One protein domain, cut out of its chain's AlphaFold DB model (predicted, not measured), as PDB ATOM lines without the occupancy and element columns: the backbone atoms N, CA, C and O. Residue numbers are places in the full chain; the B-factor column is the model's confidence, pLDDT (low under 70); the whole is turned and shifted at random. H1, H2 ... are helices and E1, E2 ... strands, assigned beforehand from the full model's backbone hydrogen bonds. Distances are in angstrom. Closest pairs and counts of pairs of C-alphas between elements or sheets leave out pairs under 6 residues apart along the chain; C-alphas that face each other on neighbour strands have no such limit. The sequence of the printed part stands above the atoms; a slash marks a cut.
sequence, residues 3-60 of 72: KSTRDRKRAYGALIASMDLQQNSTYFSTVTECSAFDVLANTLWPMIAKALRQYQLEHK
ATOM      1  N   LYS A   3      18.667  -0.459 -32.094       79.88
ATOM      2  CA  LYS A   3      19.376  -1.486 -31.307       79.88
ATOM      3  C   LYS A   3      19.548  -2.750 -32.150       79.88
ATOM      4  O   LYS A   3      18.617  -3.156 -32.840       79.88
ATOM      5  N   SER A   4      20.723  -3.375 -32.088       77.81
ATOM      6  CA  SER A   4      20.950  -4.641 -32.785       77.81
ATOM      7  C   SER A   4      20.110  -5.753 -32.153       77.81
ATOM      8  O   SER A   4      20.100  -5.921 -30.934       77.81
ATOM      9  N   THR A   5      19.413  -6.536 -32.978       78.62
ATOM     10  CA  THR A   5      18.630  -7.701 -32.526       78.62
ATOM     11  C   THR A   5      19.518  -8.887 -32.153       78.62
ATOM     12  O   THR A   5      19.126  -9.713 -31.332       78.62
ATOM     13  N   ARG A   6      20.727  -8.960 -32.727       78.31
ATOM     14  CA  ARG A   6      21.709 -10.023 -32.469       78.31
ATOM     15  C   ARG A   6      22.563  -9.773 -31.231       78.31
ATOM     16  O   ARG A   6      22.936 -10.728 -30.564       78.31
ATOM     17  N   ASP A   7      22.886  -8.517 -30.935       75.81
ATOM     18  CA  ASP A   7      23.811  -8.172 -29.854       75.81
ATOM     19  C   ASP A   7      23.302  -6.959 -29.072       75.81
ATOM     20  O   ASP A   7      23.328  -5.826 -29.553       75.81
ATOM     21  N   ARG A   8      22.855  -7.189 -27.831       71.62
ATOM     22  CA  ARG A   8      22.286  -6.144 -26.960       71.62
ATOM     23  C   ARG A   8      23.287  -5.045 -26.597       71.62
ATOM     24  O   ARG A   8      22.867  -3.989 -26.130       71.62
ATOM     25  N   LYS A   9      24.590  -5.282 -26.784       74.75
ATOM     26  CA  LYS A   9      25.636  -4.282 -26.527       74.75
ATOM     27  C   LYS A   9      25.852  -3.333 -27.708       74.75
ATOM     28  O   LYS A   9      26.476  -2.292 -27.514       74.75
ATOM     29  N   ARG A  10      25.325  -3.652 -28.895       77.31
ATOM     30  CA  ARG A  10      25.513  -2.877 -30.129       77.31
ATOM     31  C   ARG A  10      24.255  -2.098 -30.500       77.31
ATOM     32  O   ARG A  10      23.133  -2.606 -30.456       77.31
ATOM     33  N   ALA A  11      24.455  -0.863 -30.925       79.75
ATOM     34  CA  ALA A  11      23.438   0.005 -31.489       79.75
ATOM     35  C   ALA A  11      23.976   0.653 -32.768       79.75
ATOM     36  O   ALA A  11      25.170   0.894 -32.906       79.75
ATOM     37  N   TYR A  12      23.092   0.955 -33.707       80.88
ATOM     38  CA  TYR A  12      23.428   1.632 -34.948       80.88
ATOM     39  C   TYR A  12      22.789   3.019 -34.945       80.88
ATOM     40  O   TYR A  12      21.568   3.176 -34.821       80.88
ATOM     41  N   GLY A  13      23.638   4.038 -35.042       81.31
ATOM     42  CA  GLY A  13      23.231   5.418 -35.251       81.31
ATOM     43  C   GLY A  13      23.251   5.723 -36.741       81.31
ATOM     44  O   GLY A  13      24.273   5.526 -37.392       81.31
ATOM     45  N   ALA A  14      22.133   6.201 -37.276       83.25
ATOM     46  CA  ALA A  14      22.080   6.783 -38.609       83.25
ATOM     47  C   ALA A  14      21.862   8.291 -38.462       83.25
ATOM     48  O   ALA A  14      20.974   8.711 -37.722       83.25
ATOM     49  N   LEU A  15      22.680   9.088 -39.147       84.88
ATOM     50  CA  LEU A  15      22.478  10.526 -39.302       84.88
ATOM     51  C   LEU A  15      22.223  10.818 -40.764       84.88
ATOM     52  O   LEU A  15      22.939  10.340 -41.645       84.88
ATOM     53  N   ILE A  16      21.188  11.611 -40.989       87.38
ATOM     54  CA  ILE A  16      20.785  12.082 -42.300       87.38
ATOM     55  C   ILE A  16      20.919  13.598 -42.255       87.38
ATOM     56  O   ILE A  16      20.362  14.245 -41.371       87.38
ATOM     57  N   ALA A  17      21.689  14.153 -43.181       85.75
ATOM     58  CA  ALA A  17      21.847  15.583 -43.359       85.75
ATOM     59  C   ALA A  17      21.288  15.966 -44.727       85.75
ATOM     60  O   ALA A  17      21.676  15.399 -45.745       85.75
ATOM     61  N   SER A  18      20.364  16.920 -44.748       82.56
ATOM     62  CA  SER A  18      19.955  17.578 -45.985       82.56
ATOM     63  C   SER A  18      21.076  18.492 -46.456       82.56
ATOM     64  O   SER A  18      21.609  19.243 -45.634       82.56
ATOM     65  N   MET A  19      21.388  18.468 -47.750       77.25
ATOM     66  CA  MET A  19      22.327  19.433 -48.305       77.25
ATOM     67  C   MET A  19      21.629  20.764 -48.537       77.25
ATOM     68  O   MET A  19      21.647  21.621 -47.657       77.25
ATOM     69  N   ASP A  20      20.947  20.940 -49.660       72.44
ATOM     70  CA  ASP A  20      20.322  22.215 -49.991       72.44
ATOM     71  C   ASP A  20      18.910  22.007 -50.514       72.44
ATOM     72  O   ASP A  20      18.680  21.895 -51.709       72.44
ATOM     73  N   LEU A  21      17.925  22.024 -49.620       68.00
ATOM     74  CA  LEU A  21      16.521  21.845 -49.995       68.00
ATOM     75  C   LEU A  21      15.997  22.879 -51.013       68.00
ATOM     76  O   LEU A  21      14.906  22.671 -51.541       68.00
ATOM     77  N   GLN A  22      16.720  23.974 -51.288       68.38
ATOM     78  CA  GLN A  22      16.310  24.970 -52.280       68.38
ATOM     79  C   GLN A  22      16.822  24.680 -53.693       68.38
ATOM     80  O   GLN A  22      16.108  24.968 -54.650       68.38
ATOM     81  N   GLN A  23      18.031  24.130 -53.842       64.44
ATOM     82  CA  GLN A  23      18.621  23.846 -55.162       64.44
ATOM     83  C   GLN A  23      18.821  22.355 -55.434       64.44
ATOM     84  O   GLN A  23      18.724  21.930 -56.580       64.44
ATOM     85  N   ASN A  24      19.078  21.566 -54.394       64.81
ATOM     86  CA  ASN A  24      19.357  20.141 -54.464       64.81
ATOM     87  C   ASN A  24      18.729  19.410 -53.272       64.81
ATOM     88  O   ASN A  24      19.283  19.344 -52.172       64.81
ATOM     89  N   SER A  25      17.593  18.763 -53.514       73.12
ATOM     90  CA  SER A  25      16.917  17.881 -52.556       73.12
ATOM     91  C   SER A  25      17.657  16.544 -52.353       73.12
ATOM     92  O   SER A  25      17.049  15.475 -52.332       73.12
ATOM     93  N   THR A  26      18.983  16.599 -52.234       82.50
ATOM     94  CA  THR A  26      19.866  15.480 -51.921       82.50
ATOM     95  C   THR A  26      20.088  15.390 -50.417       82.50
ATOM     96  O   THR A  26      20.166  16.385 -49.686       82.50
ATOM     97  N   TYR A  27      20.192  14.152 -49.945       85.81
ATOM     98  CA  TYR A  27      20.435  13.846 -48.545       85.81
ATOM     99  C   TYR A  27      21.705  13.020 -48.433       85.81
ATOM    100  O   TYR A  27      21.875  12.011 -49.118       85.81
ATOM    101  N   PHE A  28      22.582  13.430 -47.530       86.44
ATOM    102  CA  PHE A  28      23.723  12.639 -47.122       86.44
ATOM    103  C   PHE A  28      23.331  11.767 -45.938       86.44
ATOM    104  O   PHE A  28      22.825  12.266 -44.934       86.44
ATOM    105  N   SER A  29      23.582  10.465 -46.041       88.38
ATOM    106  CA  SER A  29      23.358   9.528 -44.946       88.38
ATOM    107  C   SER A  29      24.678   8.932 -44.485       88.38
ATOM    108  O   SER A  29      25.558   8.599 -45.279       88.38
ATOM    109  N   THR A  30      24.831   8.799 -43.174       87.50
ATOM    110  CA  THR A  30      25.976   8.123 -42.581       87.50
ATOM    111  C   THR A  30      25.512   7.239 -41.436       87.50
ATOM    112  O   THR A  30      24.686   7.640 -40.615       87.50
ATOM    113  N   VAL A  31      26.027   6.012 -41.410       85.31
ATOM    114  CA  VAL A  31      25.716   5.011 -40.391       85.31
ATOM    115  C   VAL A  31      26.984   4.729 -39.608       85.31
ATOM    116  O   VAL A  31      28.061   4.596 -40.187       85.31
ATOM    117  N   THR A  32      26.875   4.670 -38.287       82.44
ATOM    118  CA  THR A  32      27.986   4.318 -37.404       82.44
ATOM    119  C   THR A  32      27.511   3.334 -36.345       82.44
ATOM    120  O   THR A  32      26.444   3.491 -35.744       82.44
ATOM    121  N   GLU A  33      28.310   2.293 -36.138       79.25
ATOM    122  CA  GLU A  33      28.122   1.348 -35.046       79.25
ATOM    123  C   GLU A  33      28.586   1.992 -33.738       79.25
ATOM    124  O   GLU A  33      29.676   2.552 -33.654       79.25
ATOM    125  N   CYS A  34      27.732   1.931 -32.725       72.50
ATOM    126  CA  CYS A  34      27.973   2.494 -31.409       72.50
ATOM    127  C   CYS A  34      27.670   1.454 -30.330       72.50
ATOM    128  O   CYS A  34      26.817   0.578 -30.491       72.50
ATOM    129  N   SER A  35      28.313   1.599 -29.176       72.44
ATOM    130  CA  SER A  35      27.920   0.860 -27.978       72.44
ATOM    131  C   SER A  35      26.556   1.351 -27.492       72.44
ATOM    132  O   SER A  35      26.303   2.553 -27.472       72.44
ATOM    133  N   ALA A  36      25.686   0.442 -27.049       65.19
ATOM    134  CA  ALA A  36      24.315   0.757 -26.624       65.19
ATOM    135  C   ALA A  36      24.221   1.808 -25.495       65.19
ATOM    136  O   ALA A  36      23.176   2.433 -25.330       65.19
ATOM    137  N   PHE A  37      25.306   2.006 -24.742       63.97
ATOM    138  CA  PHE A  37      25.402   2.964 -23.639       63.97
ATOM    139  C   PHE A  37      26.032   4.307 -24.030       63.97
ATOM    140  O   PHE A  37      25.903   5.264 -23.276       63.97
ATOM    141  N   ASP A  38      26.689   4.396 -25.191       65.12
ATOM    142  CA  ASP A  38      27.492   5.563 -25.574       65.12
ATOM    143  C   ASP A  38      27.293   5.913 -27.055       65.12
ATOM    144  O   ASP A  38      28.203   5.939 -27.882       65.12
ATOM    145  N   VAL A  39      26.020   6.098 -27.408       59.56
ATOM    146  CA  VAL A  39      25.572   6.235 -28.801       59.56
ATOM    147  C   VAL A  39      25.859   7.621 -29.385       59.56
ATOM    148  O   VAL A  39      25.789   7.798 -30.594       59.56
ATOM    149  N   LEU A  40      26.134   8.626 -28.548       61.47
ATOM    150  CA  LEU A  40      26.000  10.030 -28.953       61.47
ATOM    151  C   LEU A  40      27.271  10.851 -28.826       61.47
ATOM    152  O   LEU A  40      27.501  11.700 -29.678       61.47
ATOM    153  N   ALA A  41      28.088  10.643 -27.795       60.91
ATOM    154  CA  ALA A  41      29.228  11.526 -27.568       60.91
ATOM    155  C   ALA A  41      30.365  11.249 -28.564       60.91
ATOM    156  O   ALA A  41      30.942  12.175 -29.130       60.91
ATOM    157  N   ASN A  42      30.648   9.969 -28.820       70.75
ATOM    158  CA  ASN A  42      31.841   9.563 -29.562       70.75
ATOM    159  C   ASN A  42      31.634   9.436 -31.079       70.75
ATOM    160  O   ASN A  42      32.592   9.518 -31.846       70.75
ATOM    161  N   THR A  43      30.397   9.267 -31.541       74.00
ATOM    162  CA  THR A  43      30.104   8.956 -32.953       74.00
ATOM    163  C   THR A  43      29.402  10.089 -33.692       74.00
ATOM    164  O   THR A  43      29.543  10.207 -34.909       74.00
ATOM    165  N   LEU A  44      28.729  10.994 -32.979       77.62
ATOM    166  CA  LEU A  44      28.008  12.107 -33.588       77.62
ATOM    167  C   LEU A  44      28.950  13.126 -34.244       77.62
ATOM    168  O   LEU A  44      28.713  13.538 -35.380       77.62
ATOM    169  N   TRP A  45      30.043  13.501 -33.574       83.69
ATOM    170  CA  TRP A  45      31.010  14.468 -34.105       83.69
ATOM    171  C   TRP A  45      31.621  14.069 -35.452       83.69
ATOM    172  O   TRP A  45      31.547  14.872 -36.388       83.69
ATOM    173  N   PRO A  46      32.168  12.849 -35.626       86.19
ATOM    174  CA  PRO A  46      32.703  12.442 -36.920       86.19
ATOM    175  C   PRO A  46      31.617  12.327 -38.000       86.19
ATOM    176  O   PRO A  46      31.893  12.597 -39.168       86.19
ATOM    177  N   MET A  47      30.380  11.975 -37.640       86.06
ATOM    178  CA  MET A  47      29.258  11.922 -38.585       86.06
ATOM    179  C   MET A  47      28.861  13.314 -39.090       86.06
ATOM    180  O   MET A  47      28.687  13.502 -40.295       86.06
ATOM    181  N   ILE A  48      28.792  14.305 -38.196       86.81
ATOM    182  CA  ILE A  48      28.530  15.704 -38.563       86.81
ATOM    183  C   ILE A  48      29.667  16.251 -39.426       86.81
ATOM    184  O   ILE A  48      29.407  16.875 -40.452       86.81
ATOM    185  N   ALA A  49      30.925  15.988 -39.064       89.31
ATOM    186  CA  ALA A  49      32.075  16.444 -39.843       89.31
ATOM    187  C   ALA A  49      32.047  15.906 -41.285       89.31
ATOM    188  O   ALA A  49      32.328  16.649 -42.227       89.31
ATOM    189  N   LYS A  50      31.654  14.637 -41.479       89.81
ATOM    190  CA  LYS A  50      31.454  14.050 -42.816       89.81
ATOM    191  C   LYS A  50      30.343  14.760 -43.593       89.81
ATOM    192  O   LYS A  50      30.556  15.107 -44.752       89.81
ATOM    193  N   ALA A  51      29.203  15.018 -42.952       88.50
ATOM    194  CA  ALA A  51      28.084  15.724 -43.573       88.50
ATOM    195  C   ALA A  51      28.460  17.158 -43.986       88.50
ATOM    196  O   ALA A  51      28.213  17.560 -45.120       88.50
ATOM    197  N   LEU A  52      29.135  17.901 -43.103       89.25
ATOM    198  CA  LEU A  52      29.626  19.252 -43.383       89.25
ATOM    199  C   LEU A  52      30.623  19.278 -44.540       89.25
ATOM    200  O   LEU A  52      30.551  20.157 -45.396       89.25
ATOM    201  N   ARG A  53      31.542  18.309 -44.585       90.31
ATOM    202  CA  ARG A  53      32.527  18.212 -45.664       90.31
ATOM    203  C   ARG A  53      31.857  17.935 -47.004       90.31
ATOM    204  O   ARG A  53      32.221  18.561 -47.993       90.31
ATOM    205  N   GLN A  54      30.872  17.042 -47.033       87.56
ATOM    206  CA  GLN A  54      30.108  16.772 -48.247       87.56
ATOM    207  C   GLN A  54      29.318  18.017 -48.689       87.56
ATOM    208  O   GLN A  54      29.361  18.373 -49.863       87.56
ATOM    209  N   TYR A  55      28.691  18.742 -47.756       87.44
ATOM    210  CA  TYR A  55      27.985  19.988 -48.070       87.44
ATOM    211  C   TYR A  55      28.924  21.044 -48.665       87.44
ATOM    212  O   TYR A  55      28.615  21.689 -49.668       87.44
ATOM    213  N   GLN A  56      30.116  21.177 -48.081       88.06
ATOM    214  CA  GLN A  56      31.146  22.081 -48.575       88.06
ATOM    215  C   GLN A  56      31.652  21.682 -49.965       88.06
ATOM    216  O   GLN A  56      31.952  22.565 -50.765       88.06
ATOM    217  N   LEU A  57      31.755  20.389 -50.278       87.88
ATOM    218  CA  LEU A  57      32.170  19.928 -51.606       87.88
ATOM    219  C   LEU A  57      31.135  20.276 -52.683       87.88
ATOM    220  O   LEU A  57      31.519  20.723 -53.762       87.88
ATOM    221  N   GLU A  58      29.845  20.116 -52.385       85.31
ATOM    222  CA  GLU A  58      28.757  20.379 -53.336       85.31
ATOM    223  C   GLU A  58      28.506  21.882 -53.530       85.31
ATOM    224  O   GLU A  58      28.443  22.363 -54.660       85.31
ATOM    225  N   HIS A  59      28.435  22.648 -52.438       83.62
ATOM    226  CA  HIS A  59      28.027  24.057 -52.476       83.62
ATOM    227  C   HIS A  59      29.191  25.052 -52.367       83.62
ATOM    228  O   HIS A  59      28.976  26.264 -52.439       83.62
ATOM    229  N   LYS A  60      30.431  24.570 -52.165       85.81
ATOM    230  CA  LYS A  60      31.645  25.384 -51.911       85.81
ATOM    231  C   LYS A  60      31.489  26.385 -50.761       85.81
ATOM    232  O   LYS A  60      32.209  27.380 -50.688       85.81
TER     233      LYS A  60
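This is residues 3 to 60 of the 72 residues of the protein "Piwi" of Drosophila mauritiana (UniProt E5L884). A long two-stranded hairpin, E1 and E2, has one helix, H1, packed lengthwise along it, making a rod. Residues 3 to 9 loop at the hairpin's open end. The printed part has 58 residues, with named elements in the order E1, E2, H1; the sheet, E1 - E2, is antiparallel and the class is mixed, helices and strands. The whole is loose, with a radius of gyration of the C-alphas of 13.7 A and spans of 41 by 19 by 12 A.

E1, residues 10 to 20, and E2, residues 24 to 35, form an antiparallel hairpin at 162 degrees; N 15 and O 30 are 2.9 A apart and N 28 and O 17 2.8 A, within hydrogen-bond range. The closest C-alphas of E2 and H1, residues 44 to 59, are those of Phe 28 and Ala 51, 6.4 A apart. Those of E1 and H1 are Met 19 and Tyr 55, 5.7 A. In H1 every O i to N i+4 pair is within hydrogen-bond range.

E1 begins at C-alpha 10 (25.513, -2.877, -30.129) and measures 32.4 A, E2 33.9 A. H1 measures 22.4 A, ending at C-alpha 59 (28.027, 24.057, -52.476).

The farthest C-alphas, Arg 6 and Lys 60, are 41.6 A apart. The printed part has no cut. The link E1 to E2 is tight and E2 to H1 short. Residues 21 to 24 and 36 to 41 have pLDDT under 70.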